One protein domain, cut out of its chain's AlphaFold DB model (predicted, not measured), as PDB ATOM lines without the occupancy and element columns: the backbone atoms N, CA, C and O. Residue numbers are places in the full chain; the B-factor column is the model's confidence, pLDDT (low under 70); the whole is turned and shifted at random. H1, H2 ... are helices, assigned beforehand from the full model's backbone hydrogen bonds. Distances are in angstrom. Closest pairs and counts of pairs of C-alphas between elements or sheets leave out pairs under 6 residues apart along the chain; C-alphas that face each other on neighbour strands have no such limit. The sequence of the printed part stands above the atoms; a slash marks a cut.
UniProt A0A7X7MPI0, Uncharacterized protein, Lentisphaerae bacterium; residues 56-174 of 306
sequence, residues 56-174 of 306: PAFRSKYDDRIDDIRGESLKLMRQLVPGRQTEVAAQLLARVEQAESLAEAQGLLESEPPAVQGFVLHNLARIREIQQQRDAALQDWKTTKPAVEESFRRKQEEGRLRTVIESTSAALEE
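This is residues 56 to 174 of the 306 residues of an uncharacterized protein of Lentisphaerae bacterium (UniProt A0A7X7MPI0). The model is a lopsided V of helices: one side is the pair H2 and H5, side by side and running opposite ways, with the small hairpin H3 and H4 packed on it toward the end where H2 stops and H5 starts; the other side is the long single helix H6, which makes a corner with the far end of H5. Short H1 packs on H6 inside the V, and residues 156 to 174 of H6 stick out. The printed part has 119 residues with six named helices, H1 to H6 in order, and no named strand, so its class is all helix. The whole is loose, with a radius of gyration of the C-alphas of 19.2 A, and flat, spanning 55 by 46 by 20 A.

Find C-alpha 56 at (161.752, 187.673, 145.203), where H1 begins; it covers residues 56 to 61. H2 follows at residues 63 to 80, 25.9 A from first to last C-alpha. H3 holds residues 86 to 98, 18.4 A long, and H4 residues 102 to 108. Look next at C-alpha 114, at (157.075, 151.134, 143.046): from there H5 runs 37.3 A to residue 139. H6, residues 141 to 174, is 48.2 A long and ends at C-alpha 174, at (157.652, 186.625, 180.684).

Start at H1, which touches H6, about perpendicular at 88 degrees; H6 does this with residues 148 to 152 alone, and the closest C-alphas, of Ala 57 and Phe 152, are 5.5 A apart. H1 and H2 meet only through their link. H2 touches H5 at a shallow tilt of 6 degrees, opposite ways, with the closest C-alphas, of Ile 66 and Ile 127, 5.8 A apart. With residues 70 to 78 alone, H2 touches H3 at a steep tilt of 54 degrees; the closest C-alphas are Leu 74 and Ala 89, at 6.1 A. H3 and H4 form a helical hairpin at a shallow tilt of 34 degrees, only just short of steep, and the closest C-alphas, of Val 96 and Ala 105, are 4.9 A apart. H4 touches H5 at a steep tilt of 47 degrees, closest at the C-alphas of Gln 106 and Gln 117, 7.1 A. H5 and H6 are close but not clearly touching, at a steep tilt of 62 degrees, with the C-alphas of Ala 137 and Thr 144 closest at 6.0 A. In H1 to H5 every O i to N i+4 pair is within hydrogen-bond range; in H6, 28 of 30 are.

The C-alphas of Ala 103 and Glu 174 are the two farthest apart, at 58.7 A. The printed part has no cut, and its five links are tight. Mean pLDDT of the printed part is 89.9; Leu 161, Ile 165 and Thr 168, in H6, are under 70.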
ATOM      1  N   PRO A  56     161.935 188.583 144.070       89.56
ATOM      2  CA  PRO A  56     161.752 187.673 145.203       89.56
ATOM      3  C   PRO A  56     160.316 187.153 145.326       89.56
ATOM      4  O   PRO A  56     160.094 185.999 145.677       89.56
ATOM      5  N   ALA A  57     159.335 187.995 144.990       90.19
ATOM      6  CA  ALA A  57     157.924 187.643 145.026       90.19
ATOM      7  C   ALA A  57     157.571 186.554 143.999       90.19
ATOM      8  O   ALA A  57     156.795 185.642 144.288       90.19
ATOM      9  N   PHE A  58     158.152 186.644 142.802       93.19
ATOM     10  CA  PHE A  58     157.934 185.684 141.727       93.19
ATOM     11  C   PHE A  58     158.646 184.363 142.008       93.19
ATOM     12  O   PHE A  58     158.016 183.306 141.944       93.19
ATOM     13  N   ARG A  59     159.913 184.430 142.430       93.88
ATOM     14  CA  ARG A  59     160.699 183.263 142.847       93.88
ATOM     15  C   ARG A  59     160.016 182.502 143.983       93.88
ATOM     16  O   ARG A  59     159.794 181.305 143.865       93.88
ATOM     17  N   SER A  60     159.536 183.209 145.006       91.56
ATOM     18  CA  SER A  60     158.793 182.593 146.111       91.56
ATOM     19  C   SER A  60     157.480 181.934 145.673       91.56
ATOM     20  O   SER A  60     157.062 180.912 146.217       91.56
ATOM     21  N   LYS A  61     156.807 182.490 144.658       91.06
ATOM     22  CA  LYS A  61     155.550 181.934 144.147       91.06
ATOM     23  C   LYS A  61     155.742 180.661 143.315       91.06
ATOM     24  O   LYS A  61     154.813 179.847 143.289       91.06
ATOM     25  N   TYR A  62     156.883 180.496 142.648       95.00
ATOM     26  CA  TYR A  62     157.115 179.406 141.695       95.00
ATOM     27  C   TYR A  62     158.369 178.589 142.022       95.00
ATOM     28  O   TYR A  62     158.244 177.406 142.324       95.00
ATOM     29  N   ASP A  63     159.546 179.210 141.991       94.12
ATOM     30  CA  ASP A  63     160.840 178.529 142.104       94.12
ATOM     31  C   ASP A  63     161.024 177.863 143.478       94.12
ATOM     32  O   ASP A  63     161.305 176.668 143.535       94.12
ATOM     33  N   ASP A  64     160.744 178.576 144.574       94.88
ATOM     34  CA  ASP A  64     160.876 178.024 145.934       94.88
ATOM     35  C   ASP A  64     159.964 176.798 146.126       94.88
ATOM     36  O   ASP A  64     160.350 175.803 146.733       94.88
ATOM     37  N   ARG A  65     158.762 176.815 145.534       93.88
ATOM     38  CA  ARG A  65     157.827 175.678 145.598       93.88
ATOM     39  C   ARG A  65     158.323 174.472 144.809       93.88
ATOM     40  O   ARG A  65     158.042 173.340 145.198       93.88
ATOM     41  N   ILE A  66     158.997 174.698 143.683       95.62
ATOM     42  CA  ILE A  66     159.627 173.619 142.914       95.62
ATOM     43  C   ILE A  66     160.752 173.008 143.752       95.62
ATOM     44  O   ILE A  66     160.827 171.783 143.868       95.62
ATOM     45  N   ASP A  67     161.577 173.843 144.379       96.06
ATOM     46  CA  ASP A  67     162.685 173.392 145.222       96.06
ATOM     47  C   ASP A  67     162.204 172.649 146.481       96.06
ATOM     48  O   ASP A  67     162.792 171.627 146.847       96.06
ATOM     49  N   ASP A  68     161.081 173.054 147.078       96.56
ATOM     50  CA  ASP A  68     160.433 172.316 148.168       96.56
ATOM     51  C   ASP A  68     159.994 170.912 147.719       96.56
ATOM     52  O   ASP A  68     160.318 169.913 148.371       96.56
ATOM     53  N   ILE A  69     159.320 170.798 146.566       96.12
ATOM     54  CA  ILE A  69     158.880 169.504 146.009       96.12
ATOM     55  C   ILE A  69     160.086 168.609 145.672       96.12
ATOM     56  O   ILE A  69     160.049 167.387 145.879       96.12
ATOM     57  N   ARG A  70     161.187 169.197 145.190       95.50
ATOM     58  CA  ARG A  70     162.460 168.486 144.992       95.50
ATOM     59  C   ARG A  70     163.010 167.963 146.310       95.50
ATOM     60  O   ARG A  70     163.350 166.783 146.405       95.50
ATOM     61  N   GLY A  71     163.051 168.805 147.339       95.19
ATOM     62  CA  GLY A  71     163.491 168.432 148.682       95.19
ATOM     63  C   GLY A  71     162.672 167.280 149.271       95.19
ATOM     64  O   GLY A  71     163.243 166.319 149.795       95.19
ATOM     65  N   GLU A  72     161.346 167.326 149.122       94.19
ATOM     66  CA  GLU A  72     160.430 166.247 149.514       94.19
ATOM     67  C   GLU A  72     160.736 164.940 148.770       94.19
ATOM     68  O   GLU A  72     160.844 163.878 149.394       94.19
ATOM     69  N   SER A  73     160.945 165.018 147.453       94.44
ATOM     70  CA  SER A  73     161.303 163.875 146.601       94.44
ATOM     71  C   SER A  73     162.610 163.226 147.047       94.44
ATOM     72  O   SER A  73     162.649 162.019 147.290       94.44
ATOM     73  N   LEU A  74     163.661 164.017 147.275       94.75
ATOM     74  CA  LEU A  74     164.952 163.516 147.754       94.75
ATOM     75  C   LEU A  74     164.860 162.897 149.149       94.75
ATOM     76  O   LEU A  74     165.471 161.858 149.421       94.75
ATOM     77  N   LYS A  75     164.096 163.520 150.053       93.31
ATOM     78  CA  LYS A  75     163.876 162.991 151.399       93.31
ATOM     79  C   LYS A  75     163.211 161.619 151.334       93.31
ATOM     80  O   LYS A  75     163.711 160.689 151.966       93.31
ATOM     81  N   LEU A  76     162.147 161.483 150.550       92.12
ATOM     82  CA  LEU A  76     161.391 160.241 150.448       92.12
ATOM     83  C   LEU A  76     162.179 159.139 149.725       92.12
ATOM     84  O   LEU A  76     162.209 158.007 150.204       92.12
ATOM     85  N   MET A  77     162.901 159.463 148.648       93.00
ATOM     86  CA  MET A  77     163.780 158.507 147.957       93.00
ATOM     87  C   MET A  77     164.818 157.885 148.902       93.00
ATOM     88  O   MET A  77     165.070 156.685 148.836       93.00
ATOM     89  N   ARG A  78     165.398 158.679 149.812       93.00
ATOM     90  CA  ARG A  78     166.344 158.172 150.824       93.00
ATOM     91  C   ARG A  78     165.666 157.362 151.928       93.00
ATOM     92  O   ARG A  78     166.271 156.439 152.456       93.00
ATOM     93  N   GLN A  79     164.432 157.704 152.294       91.94
ATOM     94  CA  GLN A  79     163.677 156.964 153.309       91.94
ATOM     95  C   GLN A  79     163.224 155.590 152.807       91.94
ATOM     96  O   GLN A  79     163.257 154.626 153.565       91.94
ATOM     97  N   LEU A  80     162.812 155.496 151.541       90.56
ATOM     98  CA  LEU A  80     162.303 154.255 150.953       90.56
ATOM     99  C   LEU A  80     163.398 153.325 150.421       90.56
ATOM    100  O   LEU A  80     163.128 152.147 150.198       90.56
ATOM    101  N   VAL A  81     164.620 153.828 150.230       90.69
ATOM    102  CA  VAL A  81     165.770 153.026 149.795       90.69
ATOM    103  C   VAL A  81     166.895 153.151 150.826       90.69
ATOM    104  O   VAL A  81     167.707 154.079 150.748       90.69
ATOM    105  N   PRO A  82     166.956 152.229 151.806       86.44
ATOM    106  CA  PRO A  82     167.968 152.255 152.854       86.44
ATOM    107  C   PRO A  82     169.391 152.254 152.283       86.44
ATOM    108  O   PRO A  82     169.706 151.494 151.370       86.44
ATOM    109  N   GLY A  83     170.263 153.108 152.824       85.88
ATOM    110  CA  GLY A  83     171.659 153.220 152.383       85.88
ATOM    111  C   GLY A  83     171.872 154.007 151.084       85.88
ATOM    112  O   GLY A  83     173.015 154.155 150.653       85.88
ATOM    113  N   ARG A  84     170.812 154.554 150.469       91.19
ATOM    114  CA  ARG A  84     170.936 155.423 149.291       91.19
ATOM    115  C   ARG A  84     171.699 156.705 149.629       91.19
ATOM    116  O   ARG A  84     171.301 157.467 150.510       91.19
ATOM    117  N   GLN A  85     172.760 156.969 148.867       92.38
ATOM    118  CA  GLN A  85     173.511 158.223 148.942       92.38
ATOM    119  C   GLN A  85     172.685 159.391 148.384       92.38
ATOM    120  O   GLN A  85     171.893 159.220 147.451       92.38
ATOM    121  N   THR A  86     172.875 160.587 148.945       90.88
ATOM    122  CA  THR A  86     172.109 161.786 148.565       90.88
ATOM    123  C   THR A  86     172.361 162.167 147.108       90.88
ATOM    124  O   THR A  86     171.429 162.500 146.384       90.88
ATOM    125  N   GLU A  87     173.603 162.038 146.662       93.38
ATOM    126  CA  GLU A  87     174.066 162.377 145.321       93.38
ATOM    127  C   GLU A  87     173.415 161.473 144.272       93.38
ATOM    128  O   GLU A  87     172.978 161.950 143.229       93.38
ATOM    129  N   VAL A  88     173.274 160.177 144.571       92.81
ATOM    130  CA  VAL A  88     172.614 159.208 143.682       92.81
ATOM    131  C   VAL A  88     171.124 159.529 143.545       92.81
ATOM    132  O   VAL A  88     170.588 159.515 142.438       92.81
ATOM    133  N   ALA A  89     170.453 159.865 144.653       93.50
ATOM    134  CA  ALA A  89     169.056 160.298 144.618       93.50
ATOM    135  C   ALA A  89     168.886 161.587 143.797       93.50
ATOM    136  O   ALA A  89     167.983 161.668 142.967       93.50
ATOM    137  N   ALA A  90     169.781 162.560 143.992       95.12
ATOM    138  CA  ALA A  90     169.769 163.836 143.285       95.12
ATOM    139  C   ALA A  90     170.012 163.685 141.782       95.12
ATOM    140  O   ALA A  90     169.286 164.275 140.986       95.12
ATOM    141  N   GLN A  91     170.978 162.858 141.379       95.62
ATOM    142  CA  GLN A  91     171.251 162.590 139.967       95.62
ATOM    143  C   GLN A  91     170.075 161.893 139.279       95.62
ATOM    144  O   GLN A  91     169.728 162.249 138.155       95.62
ATOM    145  N   LEU A  92     169.443 160.920 139.945       94.88
ATOM    146  CA  LEU A  92     168.264 160.259 139.393       94.88
ATOM    147  C   LEU A  92     167.096 161.237 139.247       94.88
ATOM    148  O   LEU A  92     166.501 161.302 138.175       94.88
ATOM    149  N   LEU A  93     166.805 162.027 140.286       96.00
ATOM    150  CA  LEU A  93     165.741 163.027 140.236       96.00
ATOM    151  C   LEU A  93     165.986 164.052 139.117       96.00
ATOM    152  O   LEU A  93     165.078 164.326 138.340       96.00
ATOM    153  N   ALA A  94     167.221 164.542 138.965       95.50
ATOM    154  CA  ALA A  94     167.582 165.473 137.898       95.50
ATOM    155  C   ALA A  94     167.371 164.880 136.495       95.50
ATOM    156  O   ALA A  94     166.843 165.555 135.616       95.50
ATOM    157  N   ARG A  95     167.731 163.606 136.282       96.06
ATOM    158  CA  ARG A  95     167.475 162.913 135.006       96.06
ATOM    159  C   ARG A  95     165.981 162.758 134.732       96.06
ATOM    160  O   ARG A  95     165.551 162.937 133.602       96.06
ATOM    161  N   VAL A  96     165.201 162.437 135.762       96.31
ATOM    162  CA  VAL A  96     163.744 162.297 135.656       96.31
ATOM    163  C   VAL A  96     163.073 163.634 135.336       96.31
ATOM    164  O   VAL A  96     162.161 163.674 134.517       96.31
ATOM    165  N   GLU A  97     163.540 164.732 135.931       94.44
ATOM    166  CA  GLU A  97     163.053 166.079 135.615       94.44
ATOM    167  C   GLU A  97     163.381 166.517 134.186       94.44
ATOM    168  O   GLU A  97     162.582 167.219 133.569       94.44
ATOM    169  N   GLN A  98     164.528 166.088 133.653       94.94
ATOM    170  CA  GLN A  98     164.957 166.382 132.284       94.94
ATOM    171  C   GLN A  98     164.273 165.520 131.218       94.94
ATOM    172  O   GLN A  98     164.409 165.825 130.037       94.94
ATOM    173  N   ALA A  99     163.551 164.466 131.607       94.62
ATOM    174  CA  ALA A  99     162.836 163.619 130.663       94.62
ATOM    175  C   ALA A  99     161.810 164.438 129.860       94.62
ATOM    176  O   ALA A  99     161.074 165.254 130.424       94.62
ATOM    177  N   GLU A 100     161.697 164.177 128.561       91.00
ATOM    178  CA  GLU A 100     160.786 164.891 127.658       91.00
ATOM    179  C   GLU A 100     159.326 164.464 127.867       91.00
ATOM    180  O   GLU A 100     158.386 165.213 127.599       91.00
ATOM    181  N   SER A 101     159.112 163.253 128.388       90.50
ATOM    182  CA  SER A 101     157.781 162.676 128.591       90.50
ATOM    183  C   SER A 101     157.648 161.964 129.937       90.50
ATOM    184  O   SER A 101     158.631 161.677 130.618       90.50
ATOM    185  N   LEU A 102     156.406 161.694 130.363       89.62
ATOM    186  CA  LEU A 102     156.160 160.859 131.549       89.62
ATOM    187  C   LEU A 102     156.565 159.396 131.321       89.62
ATOM    188  O   LEU A 102     156.995 158.741 132.261       89.62
ATOM    189  N   ALA A 103     156.465 158.899 130.084       92.12
ATOM    190  CA  ALA A 103     156.871 157.537 129.742       92.12
ATOM    191  C   ALA A 103     158.392 157.355 129.871       92.12
ATOM    192  O   ALA A 103     158.853 156.370 130.439       92.12
ATOM    193  N   GLU A 104     159.169 158.337 129.408       94.56
ATOM    194  CA  GLU A 104     160.623 158.345 129.586       94.56
ATOM    195  C   GLU A 104     161.009 158.448 131.068       94.56
ATOM    196  O   GLU A 104     161.819 157.657 131.552       94.56
ATOM    197  N   ALA A 105     160.369 159.354 131.817       95.12
ATOM    198  CA  ALA A 105     160.552 159.467 133.264       95.12
ATOM    199  C   ALA A 105     160.255 158.147 133.995       95.12
ATOM    200  O   ALA A 105     160.986 157.761 134.906       95.12
ATOM    201  N   GLN A 106     159.205 157.435 133.582       94.50
ATOM    202  CA  GLN A 106     158.848 156.134 134.138       94.50
ATOM    203  C   GLN A 106     159.902 155.068 133.813       94.50
ATOM    204  O   GLN A 106     160.280 154.312 134.704       94.50
ATOM    205  N   GLY A 107     160.433 155.046 132.586       95.44
ATOM    206  CA  GLY A 107     161.526 154.145 132.204       95.44
ATOM    207  C   GLY A 107     162.807 154.379 133.015       95.44
ATOM    208  O   GLY A 107     163.449 153.428 133.454       95.44
ATOM    209  N   LEU A 108     163.149 155.638 133.312       95.75
ATOM    210  CA  LEU A 108     164.289 155.976 134.180       95.75
ATOM    211  C   LEU A 108     164.123 155.470 135.622       95.75
ATOM    212  O   LEU A 108     165.116 155.252 136.317       95.75
ATOM    213  N   LEU A 109     162.880 155.285 136.066       95.56
ATOM    214  CA  LEU A 109     162.523 154.844 137.411       95.56
ATOM    215  C   LEU A 109     162.211 153.343 137.493       95.56
ATOM    216  O   LEU A 109     161.927 152.862 138.582       95.56
ATOM    217  N   GLU A 110     162.286 152.579 136.401       95.12
ATOM    218  CA  GLU A 110     161.840 151.174 136.366       95.12
ATOM    219  C   GLU A 110     162.551 150.283 137.404       95.12
ATOM    220  O   GLU A 110     161.940 149.398 138.000       95.12
ATOM    221  N   SER A 111     163.829 150.568 137.674       91.81
ATOM    222  CA  SER A 111     164.636 149.866 138.685       91.81
ATOM    223  C   SER A 111     164.364 150.292 140.135       91.81
ATOM    224  O   SER A 111     164.860 149.663 141.070       91.81
ATOM    225  N   GLU A 112     163.590 151.359 140.344       94.38
ATOM    226  CA  GLU A 112     163.248 151.874 141.667       94.38
ATOM    227  C   GLU A 112     162.052 151.137 142.281       94.38
ATOM    228  O   GLU A 112     161.195 150.625 141.557       94.38
ATOM    229  N   PRO A 113     161.913 151.124 143.620       94.38
ATOM    230  CA  PRO A 113     160.723 150.581 144.262       94.38
ATOM    231  C   PRO A 113     159.441 151.270 143.761       94.38
ATOM    232  O   PRO A 113     159.434 152.498 143.646       94.38
ATOM    233  N   PRO A 114     158.316 150.550 143.568       94.25
ATOM    234  CA  PRO A 114     157.075 151.134 143.046       94.25
ATOM    235  C   PRO A 114     156.582 152.373 143.810       94.25
ATOM    236  O   PRO A 114     156.060 153.312 143.216       94.25
ATOM    237  N   ALA A 115     156.798 152.409 145.128       92.94
ATOM    238  CA  ALA A 115     156.466 153.562 145.962       92.94
ATOM    239  C   ALA A 115     157.306 154.811 145.622       92.94
ATOM    240  O   ALA A 115     156.777 155.921 145.614       92.94
ATOM    241  N   VAL A 116     158.590 154.634 145.290       94.69
ATOM    242  CA  VAL A 116     159.458 155.715 144.797       94.69
ATOM    243  C   VAL A 116     158.996 156.163 143.415       94.69
ATOM    244  O   VAL A 116     158.850 157.362 143.196       94.69
ATOM    245  N   GLN A 117     158.703 155.219 142.512       94.69
ATOM    246  CA  GLN A 117     158.232 155.539 141.160       94.69
ATOM    247  C   GLN A 117     156.973 156.414 141.198       94.69
ATOM    248  O   GLN A 117     156.950 157.499 140.621       94.69
ATOM    249  N   GLY A 118     155.945 155.971 141.931       93.75
ATOM    250  CA  GLY A 118     154.677 156.690 142.033       93.75
ATOM    251  C   GLY A 118     154.835 158.089 142.627       93.75
ATOM    252  O   GLY A 118     154.273 159.048 142.100       93.75
ATOM    253  N   PHE A 119     155.637 158.229 143.689       95.12
ATOM    254  CA  PHE A 119     155.851 159.523 144.335       95.12
ATOM    255  C   PHE A 119     156.628 160.502 143.450       95.12
ATOM    256  O   PHE A 119     156.219 161.651 143.296       95.12
ATOM    257  N   VAL A 120     157.723 160.047 142.834       95.50
ATOM    258  CA  VAL A 120     158.548 160.897 141.967       95.50
ATOM    259  C   VAL A 120     157.766 161.319 140.722       95.50
ATOM    260  O   VAL A 120     157.802 162.492 140.368       95.50
ATOM    261  N   LEU A 121     156.994 160.422 140.098       95.81
ATOM    262  CA  LEU A 121     156.154 160.774 138.943       95.81
ATOM    263  C   LEU A 121     155.034 161.757 139.313       95.81
ATOM    264  O   LEU A 121     154.764 162.692 138.557       95.81
ATOM    265  N   HIS A 122     154.409 161.591 140.482       95.25
ATOM    266  CA  HIS A 122     153.414 162.539 140.986       95.25
ATOM    267  C   HIS A 122     154.017 163.936 141.193       95.25
ATOM    268  O   HIS A 122     153.453 164.938 140.745       95.25
ATOM    269  N   ASN A 123     155.184 164.010 141.830       95.75
ATOM    270  CA  ASN A 123     155.871 165.275 142.061       95.75
ATOM    271  C   ASN A 123     156.412 165.899 140.772       95.75
ATOM    272  O   ASN A 123     156.324 167.114 140.617       95.75
ATOM    273  N   LEU A 124     156.875 165.094 139.813       95.50
ATOM    274  CA  LEU A 124     157.258 165.566 138.483       95.50
ATOM    275  C   LEU A 124     156.081 166.243 137.771       95.50
ATOM    276  O   LEU A 124     156.245 167.320 137.202       95.50
ATOM    277  N   ALA A 125     154.885 165.647 137.825       94.44
ATOM    278  CA  ALA A 125     153.688 166.253 137.248       94.44
ATOM    279  C   ALA A 125     153.366 167.610 137.901       94.44
ATOM    280  O   ALA A 125     153.101 168.578 137.190       94.44
ATOM    281  N   ARG A 126     153.474 167.709 139.235       95.75
ATOM    282  CA  ARG A 126     153.293 168.976 139.971       95.75
ATOM    283  C   ARG A 126     154.340 170.023 139.589       95.75
ATOM    284  O   ARG A 126     153.987 171.181 139.394       95.75
ATOM    285  N   ILE A 127     155.611 169.637 139.463       95.44
ATOM    286  CA  ILE A 127     156.685 170.543 139.026       95.44
ATOM    287  C   ILE A 127     156.386 171.072 137.621       95.44
ATOM    288  O   ILE A 127     156.428 172.284 137.418       95.44
ATOM    289  N   ARG A 128     156.022 170.196 136.676       95.06
ATOM    290  CA  ARG A 128     155.682 170.593 135.299       95.06
ATOM    291  C   ARG A 128     154.478 171.531 135.247       95.06
ATOM    292  O   ARG A 128     154.494 172.492 134.485       95.06
ATOM    293  N   GLU A 129     153.464 171.306 136.079       95.75
ATOM    294  CA  GLU A 129     152.323 172.219 136.199       95.75
ATOM    295  C   GLU A 129     152.759 173.607 136.698       95.75
ATOM    296  O   GLU A 129     152.380 174.625 136.120       95.75
ATOM    297  N   ILE A 130     153.597 173.669 137.741       96.19
ATOM    298  CA  ILE A 130     154.112 174.940 138.271       96.19
ATOM    299  C   ILE A 130     154.988 175.647 137.230       96.19
ATOM    300  O   ILE A 130     154.861 176.859 137.064       96.19
ATOM    301  N   GLN A 131     155.830 174.915 136.498       94.94
ATOM    302  CA  GLN A 131     156.640 175.454 135.400       94.94
ATOM    303  C   GLN A 131     155.763 176.021 134.280       94.94
ATOM    304  O   GLN A 131     155.982 177.147 133.846       94.94
ATOM    305  N   GLN A 132     154.700 175.318 133.887       95.69
ATOM    306  CA  GLN A 132     153.751 175.824 132.897       95.69
ATOM    307  C   GLN A 132     153.070 177.120 133.369       95.69
ATOM    308  O   GLN A 132     152.944 178.075 132.600       95.69
ATOM    309  N   GLN A 133     152.652 177.183 134.637       95.25
ATOM    310  CA  GLN A 133     152.072 178.397 135.223       95.25
ATOM    311  C   GLN A 133     153.086 179.547 135.294       95.25
ATOM    312  O   GLN A 133     152.722 180.701 135.065       95.25
ATOM    313  N   ARG A 134     154.347 179.239 135.612       95.25
ATOM    314  CA  ARG A 134     155.465 180.188 135.648       95.25
ATOM    315  C   ARG A 134     155.728 180.776 134.262       95.25
ATOM    316  O   ARG A 134     155.809 181.993 134.127       95.25
ATOM    317  N   ASP A 135     155.786 179.942 133.230       95.00
ATOM    318  CA  ASP A 135     156.048 180.385 131.859       95.00
ATOM    319  C   ASP A 135     154.890 181.219 131.301       95.00
ATOM    320  O   ASP A 135     155.119 182.266 130.694       95.00
ATOM    321  N   ALA A 136     153.641 180.828 131.576       94.12
ATOM    322  CA  ALA A 136     152.468 181.630 131.233       94.12
ATOM    323  C   ALA A 136     152.494 183.007 131.926       94.12
ATOM    324  O   ALA A 136     152.218 184.031 131.301       94.12
ATOM    325  N   ALA A 137     152.893 183.049 133.199       93.12
ATOM    326  CA  ALA A 137     153.045 184.284 133.959       93.12
ATOM    327  C   ALA A 137     154.165 185.197 133.419       93.12
ATOM    328  O   ALA A 137     154.021 186.419 133.429       93.12
ATOM    329  N   LEU A 138     155.266 184.629 132.914       92.88
ATOM    330  CA  LEU A 138     156.324 185.389 132.236       92.88
ATOM    331  C   LEU A 138     155.880 185.881 130.852       92.88
ATOM    332  O   LEU A 138     156.252 186.977 130.422       92.88
ATOM    333  N   GLN A 139     155.065 185.109 130.132       92.38
ATOM    334  CA  GLN A 139     154.486 185.572 128.872       92.38
ATOM    335  C   GLN A 139     153.592 186.799 129.098       92.38
ATOM    336  O   GLN A 139     153.750 187.782 128.368       92.38
ATOM    337  N   ASP A 140     152.771 186.782 130.153       92.38
ATOM    338  CA  ASP A 140     151.898 187.885 130.576       92.38
ATOM    339  C   ASP A 140     152.478 188.711 131.747       92.38
ATOM    340  O   ASP A 140     151.825 189.017 132.751       92.38
ATOM    341  N   TRP A 141     153.760 189.078 131.645       90.00
ATOM    342  CA  TRP A 141     154.487 189.739 132.738       90.00
ATOM    343  C   TRP A 141     153.902 191.103 133.139       90.00
ATOM    344  O   TRP A 141     153.998 191.490 134.305       90.00
ATOM    345  N   LYS A 142     153.291 191.837 132.194       87.69
ATOM    346  CA  LYS A 142     152.746 193.187 132.431       87.69
ATOM    347  C   LYS A 142     151.604 193.173 133.447       87.69
ATOM    348  O   LYS A 142     151.509 194.085 134.264       87.69
ATOM    349  N   THR A 143     150.756 192.148 133.407       90.25
ATOM    350  CA  THR A 143     149.654 191.967 134.364       90.25
ATOM    351  C   THR A 143     150.143 191.259 135.628       90.25
ATOM    352  O   THR A 143     149.712 191.581 136.737       90.25
ATOM    353  N   THR A 144     151.084 190.325 135.476       88.56
ATOM    354  CA  THR A 144     151.506 189.451 136.569       88.56
ATOM    355  C   THR A 144     152.397 190.160 137.583       88.56
ATOM    356  O   THR A 144     152.239 189.935 138.785       88.56
ATOM    357  N   LYS A 145     153.294 191.044 137.132       85.81
ATOM    358  CA  LYS A 145     154.229 191.775 138.002       85.81
ATOM    359  C   LYS A 145     153.538 192.502 139.168       85.81
ATOM    360  O   LYS A 145     153.824 192.141 140.311       85.81
ATOM    361  N   PRO A 146     152.581 193.425 138.941       87.31
ATOM    362  CA  PRO A 146     151.923 194.125 140.044       87.31
ATOM    363  C   PRO A 146     151.106 193.184 140.945       87.31
ATOM    364  O   PRO A 146     151.069 193.368 142.161       87.31
ATOM    365  N   ALA A 147     150.472 192.151 140.378       87.94
ATOM    366  CA  ALA A 147     149.672 191.199 141.150       87.94
ATOM    367  C   ALA A 147     150.531 190.359 142.112       87.94
ATOM    368  O   ALA A 147     150.151 190.126 143.263       87.94
ATOM    369  N   VAL A 148     151.697 189.904 141.647       88.12
ATOM    370  CA  VAL A 148     152.631 189.098 142.440       88.12
ATOM    371  C   VAL A 148     153.281 189.941 143.533       88.12
ATOM    372  O   VAL A 148     153.280 189.512 144.689       88.12
ATOM    373  N   GLU A 149     153.742 191.150 143.212       86.56
ATOM    374  CA  GLU A 149     154.326 192.083 144.186       86.56
ATOM    375  C   GLU A 149     153.337 192.436 145.305       86.56
ATOM    376  O   GLU A 149     153.686 192.363 146.485       86.56
ATOM    377  N   GLU A 150     152.077 192.722 144.968       86.88
ATOM    378  CA  GLU A 150     151.049 193.029 145.965       86.88
ATOM    379  C   GLU A 150     150.737 191.827 146.864       86.88
ATOM    380  O   GLU A 150     150.652 191.961 148.086       86.88
ATOM    381  N   SER A 151     150.602 190.631 146.283       83.50
ATOM    382  CA  SER A 151     150.358 189.414 147.065       83.50
ATOM    383  C   SER A 151     151.506 189.103 148.031       83.50
ATOM    384  O   SER A 151     151.277 188.666 149.158       83.50
ATOM    385  N   PHE A 152     152.742 189.370 147.611       84.50
ATOM    386  CA  PHE A 152     153.933 189.160 148.421       84.50
ATOM    387  C   PHE A 152     154.043 190.196 149.536       84.50
ATOM    388  O   PHE A 152     154.300 189.826 150.679       84.50
ATOM    389  N   ARG A 153     153.749 191.469 149.243       84.25
ATOM    390  CA  ARG A 153     153.662 192.530 150.253       84.25
ATOM    391  C   ARG A 153     152.644 192.187 151.340       84.25
ATOM    392  O   ARG A 153     152.955 192.314 152.520       84.25
ATOM    393  N   ARG A 154     151.458 191.697 150.959       82.62
ATOM    394  CA  ARG A 154     150.430 191.255 151.920       82.62
ATOM    395  C   ARG A 154     150.917 190.106 152.792       82.62
ATOM    396  O   ARG A 154     150.804 190.196 154.006       82.62
ATOM    397  N   LYS A 155     151.531 189.076 152.199       83.75
ATOM    398  CA  LYS A 155     152.115 187.959 152.958       83.75
ATOM    399  C   LYS A 155     153.210 188.407 153.924       83.75
ATOM    400  O   LYS A 155     153.284 187.889 155.033       83.75
ATOM    401  N   GLN A 156     154.067 189.345 153.518       79.94
ATOM    402  CA  GLN A 156     155.088 189.894 154.411       79.94
ATOM    403  C   GLN A 156     154.465 190.650 155.580       79.94
ATOM    404  O   GLN A 156     154.908 190.467 156.710       79.94
ATOM    405  N   GLU A 157     153.433 191.456 155.329       76.12
ATOM    406  CA  GLU A 157     152.753 192.185 156.398       76.12
ATOM    407  C   GLU A 157     152.014 191.233 157.344       76.12
ATOM    408  O   GLU A 157     152.157 191.351 158.556       76.12
ATOM    409  N   GLU A 158     151.316 190.222 156.823       75.75
ATOM    410  CA  GLU A 158     150.710 189.159 157.634       75.75
ATOM    411  C   GLU A 158     151.756 188.415 158.477       75.75
ATOM    412  O   GLU A 158     151.548 188.183 159.668       75.75
ATOM    413  N   GLY A 159     152.904 188.073 157.884       75.56
ATOM    414  CA  GLY A 159     154.019 187.444 158.589       75.56
ATOM    415  C   GLY A 159     154.577 188.338 159.695       75.56
ATOM    416  O   GLY A 159     154.763 187.882 160.820       75.56
ATOM    417  N   ARG A 160     154.768 189.630 159.409       73.94
ATOM    418  CA  ARG A 160     155.228 190.630 160.380       73.94
ATOM    419  C   ARG A 160     154.249 190.763 161.541       73.94
ATOM    420  O   ARG A 160     154.672 190.715 162.693       73.94
ATOM    421  N   LEU A 161     152.953 190.875 161.253       68.69
ATOM    422  CA  LEU A 161     151.894 190.922 162.264       68.69
ATOM    423  C   LEU A 161     151.899 189.660 163.123       68.69
ATOM    424  O   LEU A 161     151.843 189.747 164.347       68.69
ATOM    425  N   ARG A 162     152.048 188.486 162.506       75.62
ATOM    426  CA  ARG A 162     152.158 187.222 163.233       75.62
ATOM    427  C   ARG A 162     153.372 187.197 164.161       75.62
ATOM    428  O   ARG A 162     153.221 186.851 165.328       75.62
ATOM    429  N   THR A 163     154.545 187.619 163.691       75.94
ATOM    430  CA  THR A 163     155.749 187.715 164.532       75.94
ATOM    431  C   THR A 163     155.559 188.697 165.688       75.94
ATOM    432  O   THR A 163     155.979 188.418 166.810       75.94
ATOM    433  N   VAL A 164     154.897 189.833 165.458       72.50
ATOM    434  CA  VAL A 164     154.557 190.790 166.523       72.50
ATOM    435  C   VAL A 164     153.612 190.151 167.547       72.50
ATOM    436  O   VAL A 164     153.856 190.262 168.746       72.50
ATOM    437  N   ILE A 165     152.587 189.419 167.112       67.50
ATOM    438  CA  ILE A 165     151.663 188.708 168.012       67.50
ATOM    439  C   ILE A 165     152.396 187.640 168.835       67.50
ATOM    440  O   ILE A 165     152.196 187.558 170.051       67.50
ATOM    441  N   GLU A 166     153.251 186.835 168.200       77.75
ATOM    442  CA  GLU A 166     154.013 185.765 168.854       77.75
ATOM    443  C   GLU A 166     155.016 186.341 169.865       77.75
ATOM    444  O   GLU A 166     155.024 185.940 171.030       77.75
ATOM    445  N   SER A 167     155.797 187.347 169.461       75.81
ATOM    446  CA  SER A 167     156.759 188.022 170.343       75.81
ATOM    447  C   SER A 167     156.081 188.743 171.505       75.81
ATOM    448  O   SER A 167     156.570 188.683 172.632       75.81
ATOM    449  N   THR A 168     154.924 189.368 171.278       69.88
ATOM    450  CA  THR A 168     154.204 190.037 172.363       69.88
ATOM    451  C   THR A 168     153.548 189.044 173.315       69.88
ATOM    452  O   THR A 168     153.540 189.267 174.524       69.88
ATOM    453  N   SER A 169     153.049 187.915 172.808       72.81
ATOM    454  CA  SER A 169     152.557 186.827 173.659       72.81
ATOM    455  C   SER A 169     153.670 186.281 174.551       72.81
ATOM    456  O   SER A 169     153.457 186.155 175.756       72.81
ATOM    457  N   ALA A 170     154.868 186.069 173.997       81.12
ATOM    458  CA  ALA A 170     156.036 185.651 174.767       81.12
ATOM    459  C   ALA A 170     156.448 186.701 175.817       81.12
ATOM    460  O   ALA A 170     156.716 186.355 176.965       81.12
ATOM    461  N   ALA A 171     156.436 187.992 175.467       78.25
ATOM    462  CA  ALA A 171     156.738 189.070 176.409       78.25
ATOM    463  C   ALA A 171     155.715 189.148 177.558       78.25
ATOM    464  O   ALA A 171     156.090 189.348 178.713       78.25
ATOM    465  N   LEU A 172     154.426 188.956 177.266       73.19
ATOM    466  CA  LEU A 172     153.370 188.902 178.282       73.19
ATOM    467  C   LEU A 172     153.517 187.687 179.208       73.19
ATOM    468  O   LEU A 172     153.261 187.799 180.404       73.19
ATOM    469  N   GLU A 173     153.934 186.541 178.676       78.12
ATOM    470  CA  GLU A 173     154.229 185.346 179.473       78.12
ATOM    471  C   GLU A 173     155.456 185.546 180.368       78.12
ATOM    472  O   GLU A 173     155.433 185.137 181.527       78.12
ATOM    473  N   GLU A 174     156.486 186.242 179.882       78.88
ATOM    474  CA  GLU A 174     157.652 186.625 180.684       78.88
ATOM    475  C   GLU A 174     157.263 187.557 181.839       78.88
ATOM    476  O   GLU A 174     157.670 187.344 182.982       78.88
TER     477      GLU A 174